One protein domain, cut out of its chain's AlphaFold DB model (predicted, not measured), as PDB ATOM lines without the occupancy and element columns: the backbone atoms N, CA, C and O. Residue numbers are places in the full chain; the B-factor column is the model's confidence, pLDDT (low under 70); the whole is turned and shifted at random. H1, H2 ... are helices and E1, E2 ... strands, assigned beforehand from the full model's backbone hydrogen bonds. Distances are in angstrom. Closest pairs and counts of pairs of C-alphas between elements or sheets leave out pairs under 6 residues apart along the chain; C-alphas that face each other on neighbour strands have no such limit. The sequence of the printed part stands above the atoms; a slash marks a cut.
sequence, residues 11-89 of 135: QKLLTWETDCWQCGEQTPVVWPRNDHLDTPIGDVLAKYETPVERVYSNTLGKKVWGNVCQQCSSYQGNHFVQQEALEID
ATOM      1  N   GLN A  11     139.784  96.611  38.446       87.06
ATOM      2  CA  GLN A  11     138.879  95.900  37.539       87.06
ATOM      3  C   GLN A  11     137.580  95.477  38.234       87.06
ATOM      4  O   GLN A  11     136.566  95.297  37.570       87.06
ATOM      5  N   LYS A  12     137.574  95.385  39.569       89.81
ATOM      6  CA  LYS A  12     136.380  95.081  40.376       89.81
ATOM      7  C   LYS A  12     135.557  96.315  40.737       89.81
ATOM      8  O   LYS A  12     134.540  96.185  41.415       89.81
ATOM      9  N   LEU A  13     135.989  97.497  40.303       93.38
ATOM     10  CA  LEU A  13     135.284  98.750  40.514       93.38
ATOM     11  C   LEU A  13     134.729  99.266  39.185       93.38
ATOM     12  O   LEU A  13     135.352  99.160  38.127       93.38
ATOM     13  N   LEU A  14     133.541  99.839  39.268       94.88
ATOM     14  CA  LEU A  14     132.935 100.679  38.252       94.88
ATOM     15  C   LEU A  14     133.077 102.124  38.690       94.88
ATOM     16  O   LEU A  14     132.909 102.443  39.869       94.88
ATOM     17  N   THR A  15     133.369 102.991  37.730       95.56
ATOM     18  CA  THR A  15     133.359 104.437  37.933       95.56
ATOM     19  C   THR A  15     132.709 105.116  36.749       95.56
ATOM     20  O   THR A  15     133.089 104.838  35.611       95.56
ATOM     21  N   TRP A  16     131.782 106.021  37.021       96.31
ATOM     22  CA  TRP A  16     131.104 106.835  36.020       96.31
ATOM     23  C   TRP A  16     130.727 108.193  36.618       96.31
ATOM     24  O   TRP A  16     130.866 108.408  37.823       96.31
ATOM     25  N   GLU A  17     130.284 109.108  35.762       96.50
ATOM     26  CA  GLU A  17     129.678 110.379  36.162       96.50
ATOM     27  C   GLU A  17     128.156 110.242  36.076       96.50
ATOM     28  O   GLU A  17     127.645 109.694  35.097       96.50
ATOM     29  N   THR A  18     127.440 110.750  37.077       95.69
ATOM     30  CA  THR A  18     125.969 110.834  37.079       95.69
ATOM     31  C   THR A  18     125.515 112.217  37.539       95.69
ATOM     32  O   THR A  18     126.284 112.962  38.157       95.69
ATOM     33  N   ASP A  19     124.268 112.571  37.250       96.81
ATOM     34  CA  ASP A  19     123.684 113.837  37.679       96.81
ATOM     35  C   ASP A  19     123.227 113.731  39.138       96.81
ATOM     36  O   ASP A  19     122.453 112.851  39.519       96.81
ATOM     37  N   CYS A  20     123.671 114.661  39.984       97.25
ATOM     38  CA  CYS A  20     123.250 114.681  41.377       97.25
ATOM     39  C   CYS A  20     121.743 114.926  41.490       97.25
ATOM     40  O   CYS A  20     121.261 116.001  41.131       97.25
ATOM     41  N   TRP A  21     121.002 114.004  42.108       95.12
ATOM     42  CA  TRP A  21     119.540 114.128  42.233       95.12
ATOM     43  C   TRP A  21     119.085 115.396  42.983       95.12
ATOM     44  O   TRP A  21     117.956 115.852  42.807       95.12
ATOM     45  N   GLN A  22     119.947 115.961  43.838       96.69
ATOM     46  CA  GLN A  22     119.628 117.123  44.671       96.69
ATOM     47  C   GLN A  22     119.964 118.457  43.991       96.69
ATOM     48  O   GLN A  22     119.209 119.415  44.154       96.69
ATOM     49  N   CYS A  23     121.101 118.561  43.294       97.44
ATOM     50  CA  CYS A  23     121.574 119.835  42.731       97.44
ATOM     51  C   CYS A  23     121.739 119.842  41.205       97.44
ATOM     52  O   CYS A  23     121.967 120.909  40.649       97.44
ATOM     53  N   GLY A  24     121.621 118.691  40.539       97.19
ATOM     54  CA  GLY A  24     121.741 118.541  39.086       97.19
ATOM     55  C   GLY A  24     123.165 118.618  38.528       97.19
ATOM     56  O   GLY A  24     123.344 118.476  37.327       97.19
ATOM     57  N   GLU A  25     124.174 118.844  39.371       97.69
ATOM     58  CA  GLU A  25     125.578 118.870  38.945       97.69
ATOM     59  C   GLU A  25     126.108 117.454  38.719       97.69
ATOM     60  O   GLU A  25     125.767 116.541  39.480       97.69
ATOM     61  N   GLN A  26     126.999 117.292  37.740       97.00
ATOM     62  CA  GLN A  26     127.693 116.023  37.538       97.00
ATOM     63  C   GLN A  26     128.579 115.694  38.738       97.00
ATOM     64  O   GLN A  26     129.294 116.551  39.273       97.00
ATOM     65  N   THR A  27     128.518 114.442  39.174       96.12
ATOM     66  CA  THR A  27     129.341 113.932  40.260       96.12
ATOM     67  C   THR A  27     129.876 112.541  39.937       96.12
ATOM     68  O   THR A  27     129.120 111.693  39.448       96.12
ATOM     69  N   PRO A  28     131.142 112.258  40.292       96.69
ATOM     70  CA  PRO A  28     131.689 110.928  40.139       96.69
ATOM     71  C   PRO A  28     131.014 109.971  41.110       96.69
ATOM     72  O   PRO A  28     130.674 110.325  42.246       96.69
ATOM     73  N   VAL A  29     130.906 108.727  40.671       97.12
ATOM     74  CA  VAL A  29     130.420 107.596  41.450       97.12
ATOM     75  C   VAL A  29     131.430 106.462  41.353       97.12
ATOM     76  O   VAL A  29     132.056 106.254  40.312       97.12
ATOM     77  N   VAL A  30     131.597 105.725  42.449       96.88
ATOM     78  CA  VAL A  30     132.297 104.439  42.466       96.88
ATOM     79  C   VAL A  30     131.379 103.349  43.007       96.88
ATOM     80  O   VAL A  30     130.667 103.546  43.999       96.88
ATOM     81  N   TRP A  31     131.407 102.185  42.364       95.56
ATOM     82  CA  TRP A  31     130.622 101.026  42.771       95.56
ATOM     83  C   TRP A  31     131.419  99.724  42.635       95.56
ATOM     84  O   TRP A  31     132.098  99.531  41.626       95.56
ATOM     85  N   PRO A  32     131.368  98.812  43.618       93.25
ATOM     86  CA  PRO A  32     131.922  97.474  43.452       93.25
ATOM     87  C   PRO A  32     131.043  96.597  42.557       93.25
ATOM     88  O   PRO A  32     129.864  96.421  42.839       93.25
ATOM     89  N   ARG A  33     131.626  95.981  41.521       88.50
ATOM     90  CA  ARG A  33     130.890  95.136  40.554       88.50
ATOM     91  C   ARG A  33     130.135  93.982  41.218       88.50
ATOM     92  O   ARG A  33     128.962  93.769  40.948       88.50
ATOM     93  N   ASN A  34     130.809  93.286  42.132       82.75
ATOM     94  CA  ASN A  34     130.324  92.046  42.749       82.75
ATOM     95  C   ASN A  34     130.179  92.178  44.273       82.75
ATOM     96  O   ASN A  34     130.427  91.221  45.001       82.75
ATOM     97  N   ASP A  35     129.894  93.381  44.772       87.69
ATOM     98  CA  ASP A  35     129.794  93.653  46.209       87.69
ATOM     99  C   ASP A  35     128.821  94.823  46.464       87.69
ATOM    100  O   ASP A  35     128.154  95.317  45.554       87.69
ATOM    101  N   HIS A  36     128.758  95.300  47.704       89.25
ATOM    102  CA  HIS A  36     128.057  96.513  48.105       89.25
ATOM    103  C   HIS A  36     128.987  97.461  48.859       89.25
ATOM    104  O   HIS A  36     129.890  97.041  49.570       89.25
ATOM    105  N   LEU A  37     128.713  98.767  48.802       92.75
ATOM    106  CA  LEU A  37     129.472  99.731  49.606       92.75
ATOM    107  C   LEU A  37     129.346  99.491  51.121       92.75
ATOM    108  O   LEU A  37     130.259  99.840  51.855       92.75
ATOM    109  N   ASP A  38     128.253  98.885  51.604       87.44
ATOM    110  CA  ASP A  38     128.053  98.602  53.040       87.44
ATOM    111  C   ASP A  38     128.833  97.362  53.538       87.44
ATOM    112  O   ASP A  38     128.642  96.928  54.675       87.44
ATOM    113  N   THR A  39     129.719  96.792  52.714       88.75
ATOM    114  CA  THR A  39     130.702  95.770  53.114       88.75
ATOM    115  C   THR A  39     132.066  96.424  53.412       88.75
ATOM    116  O   THR A  39     132.200  97.648  53.285       88.75
ATOM    117  N   PRO A  40     133.115  95.675  53.826       92.44
ATOM    118  CA  PRO A  40     134.420  96.261  54.151       92.44
ATOM    119  C   PRO A  40     135.057  97.094  53.029       92.44
ATOM    120  O   PRO A  40     135.955  97.892  53.300       92.44
ATOM    121  N   ILE A  41     134.612  96.944  51.776       92.62
ATOM    122  CA  ILE A  41     135.121  97.756  50.670       92.62
ATOM    123  C   ILE A  41     134.795  99.246  50.841       92.62
ATOM    124  O   ILE A  41     135.622 100.085  50.487       92.62
ATOM    125  N   GLY A  42     133.656  99.594  51.450       93.25
ATOM    126  CA  GLY A  42     133.310 100.986  51.746       93.25
ATOM    127  C   GLY A  42     134.300 101.638  52.711       93.25
ATOM    128  O   GLY A  42     134.723 102.769  52.480       93.25
ATOM    129  N   ASP A  43     134.753 100.898  53.732       94.00
ATOM    130  CA  ASP A  43     135.778 101.373  54.672       94.00
ATOM    131  C   ASP A  43     137.133 101.597  53.993       94.00
ATOM    132  O   ASP A  43     137.924 102.427  54.444       94.00
ATOM    133  N   VAL A  44     137.441 100.821  52.950       94.12
ATOM    134  CA  VAL A  44     138.649 101.024  52.149       94.12
ATOM    135  C   VAL A  44     138.484 102.274  51.300       94.12
ATOM    136  O   VAL A  44     139.299 103.175  51.429       94.12
ATOM    137  N   LEU A  45     137.422 102.366  50.498       94.25
ATOM    138  CA  LEU A  45     137.190 103.489  49.584       94.25
ATOM    139  C   LEU A  45     137.156 104.839  50.317       94.25
ATOM    140  O   LEU A  45     137.789 105.790  49.866       94.25
ATOM    141  N   ALA A  46     136.522 104.901  51.490       93.44
ATOM    142  CA  ALA A  46     136.413 106.122  52.291       93.44
ATOM    143  C   ALA A  46     137.741 106.631  52.893       93.44
ATOM    144  O   ALA A  46     137.786 107.733  53.435       93.44
ATOM    145  N   LYS A  47     138.828 105.846  52.849       93.12
ATOM    146  CA  LYS A  47     140.167 106.279  53.305       93.12
ATOM    147  C   LYS A  47     140.971 106.998  52.224       93.12
ATOM    148  O   LYS A  47     142.032 107.536  52.527       93.12
ATOM    149  N   TYR A  48     140.491 106.964  50.988       93.25
ATOM    150  CA  TYR A  48     141.158 107.509  49.815       93.25
ATOM    151  C   TYR A  48     140.301 108.623  49.211       93.25
ATOM    152  O   TYR A  48     139.131 108.772  49.562       93.25
ATOM    153  N   GLU A  49     140.872 109.398  48.289       91.19
ATOM    154  CA  GLU A  49     140.150 110.438  47.542       91.19
ATOM    155  C   GLU A  49     139.130 109.804  46.577       91.19
ATOM    156  O   GLU A  49     139.368 109.631  45.382       91.19
ATOM    157  N   THR A  50     137.989 109.398  47.131       94.62
ATOM    158  CA  THR A  50     136.839 108.826  46.430       94.62
ATOM    159  C   THR A  50     135.566 109.548  46.880       94.62
ATOM    160  O   THR A  50     135.556 110.160  47.948       94.62
ATOM    161  N   PRO A  51     134.464 109.471  46.117       95.94
ATOM    162  CA  PRO A  51     133.198 110.083  46.517       95.94
ATOM    163  C   PRO A  51     132.462 109.324  47.639       95.94
ATOM    164  O   PRO A  51     131.300 109.626  47.904       95.94
ATOM    165  N   VAL A  52     133.075 108.321  48.281       97.12
ATOM    166  CA  VAL A  52     132.420 107.482  49.296       97.12
ATOM    167  C   VAL A  52     132.573 108.086  50.685       97.12
ATOM    168  O   VAL A  52     133.678 108.214  51.204       97.12
ATOM    169  N   GLU A  53     131.444 108.358  51.337       97.06
ATOM    170  CA  GLU A  53     131.401 108.873  52.705       97.06
ATOM    171  C   GLU A  53     130.424 108.094  53.595       97.06
ATOM    172  O   GLU A  53     129.555 107.345  53.131       97.06
ATOM    173  N   ARG A  54     130.563 108.275  54.917       96.25
ATOM    174  CA  ARG A  54     129.638 107.700  55.899       96.25
ATOM    175  C   ARG A  54     128.403 108.587  56.007       96.25
ATOM    176  O   ARG A  54     128.441 109.640  56.641       96.25
ATOM    177  N   VAL A  55     127.281 108.112  55.484       95.69
ATOM    178  CA  VAL A  55     126.027 108.873  55.375       95.69
ATOM    179  C   VAL A  55     124.877 108.167  56.085       95.69
ATOM    180  O   VAL A  55     124.921 106.961  56.319       95.69
ATOM    181  N   TYR A  56     123.835 108.907  56.468       94.50
ATOM    182  CA  TYR A  56     122.619 108.319  57.036       94.50
ATOM    183  C   TYR A  56     121.608 108.018  55.925       94.50
ATOM    184  O   TYR A  56     121.190 108.920  55.204       94.50
ATOM    185  N   SER A  57     121.194 106.756  55.804       91.12
ATOM    186  CA  SER A  57     120.130 106.349  54.888       91.12
ATOM    187  C   SER A  57     118.788 106.415  55.608       91.12
ATOM    188  O   SER A  57     118.538 105.636  56.529       91.12
ATOM    189  N   ASN A  58     117.908 107.319  55.171       89.06
ATOM    190  CA  ASN A  58     116.545 107.414  55.701       89.06
ATOM    191  C   ASN A  58     115.744 106.133  55.434       89.06
ATOM    192  O   ASN A  58     115.007 105.683  56.304       89.06
ATOM    193  N   THR A  59     115.942 105.516  54.265       86.50
ATOM    194  CA  THR A  59     115.269 104.271  53.870       86.50
ATOM    195  C   THR A  59     115.651 103.100  54.773       86.50
ATOM    196  O   THR A  59     114.797 102.290  55.116       86.50
ATOM    197  N   LEU A  60     116.923 103.011  55.181       88.25
ATOM    198  CA  LEU A  60     117.421 101.915  56.022       88.25
ATOM    199  C   LEU A  60     117.468 102.261  57.519       88.25
ATOM    200  O   LEU A  60     117.795 101.398  58.330       88.25
ATOM    201  N   GLY A  61     117.203 103.516  57.896       94.25
ATOM    202  CA  GLY A  61     117.262 103.986  59.283       94.25
ATOM    203  C   GLY A  61     118.637 103.837  59.949       94.25
ATOM    204  O   GLY A  61     118.723 103.740  61.173       94.25
ATOM    205  N   LYS A  62     119.721 103.765  59.166       94.38
ATOM    206  CA  LYS A  62     121.083 103.505  59.664       94.38
ATOM    207  C   LYS A  62     122.144 104.258  58.867       94.38
ATOM    208  O   LYS A  62     121.904 104.710  57.748       94.38
ATOM    209  N   LYS A  63     123.349 104.368  59.442       95.31
ATOM    210  CA  LYS A  63     124.521 104.875  58.717       95.31
ATOM    211  C   LYS A  63     125.088 103.799  57.799       95.31
ATOM    212  O   LYS A  63     125.410 102.720  58.292       95.31
ATOM    213  N   VAL A  64     125.290 104.142  56.536       95.62
ATOM    214  CA  VAL A  64     125.863 103.290  55.489       95.62
ATOM    215  C   VAL A  64     127.030 104.008  54.820       95.62
ATOM    216  O   VAL A  64     127.203 105.218  54.990       95.62
ATOM    217  N   TRP A  65     127.828 103.270  54.062       97.75
ATOM    218  CA  TRP A  65     128.746 103.857  53.091       97.75
ATOM    219  C   TRP A  65     128.005 104.141  51.786       97.75
ATOM    220  O   TRP A  65     127.223 103.308  51.321       97.75
ATOM    221  N   GLY A  66     128.225 105.318  51.207       96.69
ATOM    222  CA  GLY A  66     127.536 105.726  49.990       96.69
ATOM    223  C   GLY A  66     128.248 106.846  49.252       96.69
ATOM    224  O   GLY A  66     129.008 107.603  49.850       96.69
ATOM    225  N   ASN A  67     127.977 106.950  47.951       97.69
ATOM    226  CA  ASN A  67     128.490 108.041  47.128       97.69
ATOM    227  C   ASN A  67     127.809 109.364  47.499       97.69
ATOM    228  O   ASN A  67     126.579 109.419  47.624       97.69
ATOM    229  N   VAL A  68     128.595 110.430  47.638       97.56
ATOM    230  CA  VAL A  68     128.106 111.793  47.852       97.56
ATOM    231  C   VAL A  68     128.457 112.702  46.684       97.56
ATOM    232  O   VAL A  68     129.501 112.564  46.044       97.56
ATOM    233  N   CYS A  69     127.580 113.669  46.424       97.50
ATOM    234  CA  CYS A  69     127.836 114.694  45.426       97.50
ATOM    235  C   CYS A  69     129.054 115.529  45.824       97.50
ATOM    236  O   CYS A  69     129.072 116.107  46.908       97.50
ATOM    237  N   GLN A  70     130.022 115.672  44.924       95.56
ATOM    238  CA  GLN A  70     131.225 116.467  45.195       95.56
ATOM    239  C   GLN A  70     130.961 117.987  45.244       95.56
ATOM    240  O   GLN A  70     131.831 118.742  45.665       95.56
ATOM    241  N   GLN A  71     129.760 118.438  44.853       96.94
ATOM    242  CA  GLN A  71     129.352 119.850  44.880       96.94
ATOM    243  C   GLN A  71     128.461 120.210  46.079       96.94
ATOM    244  O   GLN A  71     128.626 121.273  46.673       96.94
ATOM    245  N   CYS A  72     127.501 119.349  46.443       97.06
ATOM    246  CA  CYS A  72     126.527 119.634  47.512       97.06
ATOM    247  C   CYS A  72     126.509 118.612  48.658       97.06
ATOM    248  O   CYS A  72     125.668 118.717  49.551       97.06
ATOM    249  N   SER A  73     127.389 117.607  48.621       96.75
ATOM    250  CA  SER A  73     127.517 116.535  49.624       96.75
ATOM    251  C   SER A  73     126.249 115.702  49.853       96.75
ATOM    252  O   SER A  73     126.161 114.949  50.821       96.75
ATOM    253  N   SER A  74     125.253 115.800  48.965       97.00
ATOM    254  CA  SER A  74     124.047 114.977  49.053       97.00
ATOM    255  C   SER A  74     124.382 113.504  48.809       97.00
ATOM    256  O   SER A  74     125.140 113.185  47.893       97.00
ATOM    257  N   TYR A  75     123.791 112.605  49.596       97.12
ATOM    258  CA  TYR A  75     123.903 111.161  49.403       97.12
ATOM    259  C   TYR A  75     123.129 110.722  48.157       97.12
ATOM    260  O   TYR A  75     121.926 110.947  48.088       97.12
ATOM    261  N   GLN A  76     123.786 110.051  47.209       95.88
ATOM    262  CA  GLN A  76     123.191 109.667  45.921       95.88
ATOM    263  C   GLN A  76     122.285 108.423  45.970       95.88
ATOM    264  O   GLN A  76     121.574 108.144  45.015       95.88
ATOM    265  N   GLY A  77     122.245 107.706  47.099       94.00
ATOM    266  CA  GLY A  77     121.374 106.543  47.286       94.00
ATOM    267  C   GLY A  77     121.931 105.263  46.655       94.00
ATOM    268  O   GLY A  77     121.994 105.124  45.440       94.00
ATOM    269  N   ASN A  78     122.277 104.274  47.483       93.50
ATOM    270  CA  ASN A  78     122.937 103.049  47.008       93.50
ATOM    271  C   ASN A  78     122.055 102.229  46.062       93.50
ATOM    272  O   ASN A  78     122.588 101.646  45.134       93.50
ATOM    273  N   HIS A  79     120.733 102.204  46.261       89.69
ATOM    274  CA  HIS A  79     119.825 101.493  45.353       89.69
ATOM    275  C   HIS A  79     119.793 102.112  43.948       89.69
ATOM    276  O   HIS A  79     119.750 101.377  42.970       89.69
ATOM    277  N   PHE A  80     119.846 103.445  43.841       91.31
ATOM    278  CA  PHE A  80     119.884 104.132  42.546       91.31
ATOM    279  C   PHE A  80     121.228 103.912  41.857       91.31
ATOM    280  O   PHE A  80     121.274 103.485  40.711       91.31
ATOM    281  N   VAL A  81     122.321 104.099  42.599       93.69
ATOM    282  CA  VAL A  81     123.676 103.850  42.096       93.69
ATOM    283  C   VAL A  81     123.858 102.397  41.639       93.69
ATOM    284  O   VAL A  81     124.492 102.143  40.623       93.69
ATOM    285  N   GLN A  82     123.295 101.433  42.367       91.12
ATOM    286  CA  GLN A  82     123.332 100.019  41.994       91.12
ATOM    287  C   GLN A  82     122.550  99.732  40.710       91.12
ATOM    288  O   GLN A  82     123.019  98.960  39.880       91.12
ATOM    289  N   GLN A  83     121.369 100.333  40.554       88.19
ATOM    290  CA  GLN A  83     120.575 100.216  39.331       88.19
ATOM    291  C   GLN A  83     121.374 100.724  38.124       88.19
ATOM    292  O   GLN A  83     121.505 100.002  37.142       88.19
ATOM    293  N   GLU A  84     121.975 101.914  38.227       92.00
ATOM    294  CA  GLU A  84     122.837 102.462  37.171       92.00
ATOM    295  C   GLU A  84     124.044 101.556  36.890       92.00
ATOM    296  O   GLU A  84     124.379 101.318  35.733       92.00
ATOM    297  N   ALA A  85     124.678 100.999  37.928       92.50
ATOM    298  CA  ALA A  85     125.802 100.082  37.759       92.50
ATOM    299  C   ALA A  85     125.422  98.837  36.942       92.50
ATOM    300  O   ALA A  85     126.188  98.434  36.072       92.50
ATOM    301  N   LEU A  86     124.242  98.262  37.199       88.69
ATOM    302  CA  LEU A  86     123.718  97.101  36.471       88.69
ATOM    303  C   LEU A  86     123.323  97.436  35.025       88.69
ATOM    304  O   LEU A  86     123.348  96.558  34.174       88.69
ATOM    305  N   GLU A  87     122.969  98.688  34.734       88.69
ATOM    306  CA  GLU A  87     122.716  99.151  33.363       88.69
ATOM    307  C   GLU A  87     124.021  99.420  32.593       88.69
ATOM    308  O   GLU A  87     124.088  99.186  31.387       88.69
ATOM    309  N   ILE A  88     125.063  99.898  33.282       90.81
ATOM    310  CA  ILE A  88     126.388 100.184  32.704       90.81
ATOM    311  C   ILE A  88     127.183  98.900  32.452       90.81
ATOM    312  O   ILE A  88     127.887  98.796  31.447       90.81
ATOM    313  N   ASP A  89     127.104  97.950  33.379       89.75
ATOM    314  CA  ASP A  89     127.823  96.681  33.346       89.75
ATOM    315  C   ASP A  89     126.870  95.533  33.708       89.75
ATOM    316  O   ASP A  89     126.904  95.027  34.836       89.75
TER     317      ASP A  89
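This is residues 11 to 89 of the 135 residues of an uncharacterized protein of Halorubrum sp. ASP1 (UniProt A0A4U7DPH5). A hairpin of two long strands, E1 and E2, has the helix H2 crossing one of its faces, and a second hairpin, E3 and E4, meets E2 with its open end and has its turn far from it. The short helix H1 packs on the second hairpin near that open end. The printed part has 79 residues, with two named helices and four named strands in the order E1 E2 H1 E3 E4 H2; the class is mixed, helices and strands, and both two-stranded sheets are antiparallel. The whole is compact, with a radius of gyration of the C-alphas of 11.5 A, and spans 29 by 27 by 24 A.

E1, residues 13 to 19, begins with C-alpha 13 at (135.284, 98.750, 40.514) and is 19.2 A long. E2, residues 26 to 32, is 19.9 A long. H2 is residues 78 to 88, 15.0 A, with C-alpha 88 at (126.388, 100.184, 32.704). E3 is residues 52 to 57, 13.5 A; E4 is residues 62 to 67, 15.3 A. H1 is residues 40 to 45, 9.0 A.

In the hairpin E1 and E2, at 154 degrees, N 14 and O 31 are 2.8 A apart, within hydrogen-bond range. The closest C-alphas of E2 and H2 are those of Trp 31 and Ala 85, 7.0 A. Those of E2 and E4 are Val 29 and Asn 67, 6.0 A. In the hairpin E3 and E4, at 141 degrees, N 55 and O 64 are 2.9 A apart, also within range. The closest C-alphas of H1 and E4 are those of Gly 42 and Trp 65, 5.6 A. H1 and H2 are apart. In H1 and H2 every O i to N i+4 pair is within hydrogen-bond range.

The C-alphas of Gln 11 and Gly 61, 31.7 A, are the two farthest apart. The printed part has no cut. The link from E3 to E4 is tight; the other links are short. No printed residue is under 70 in pLDDT.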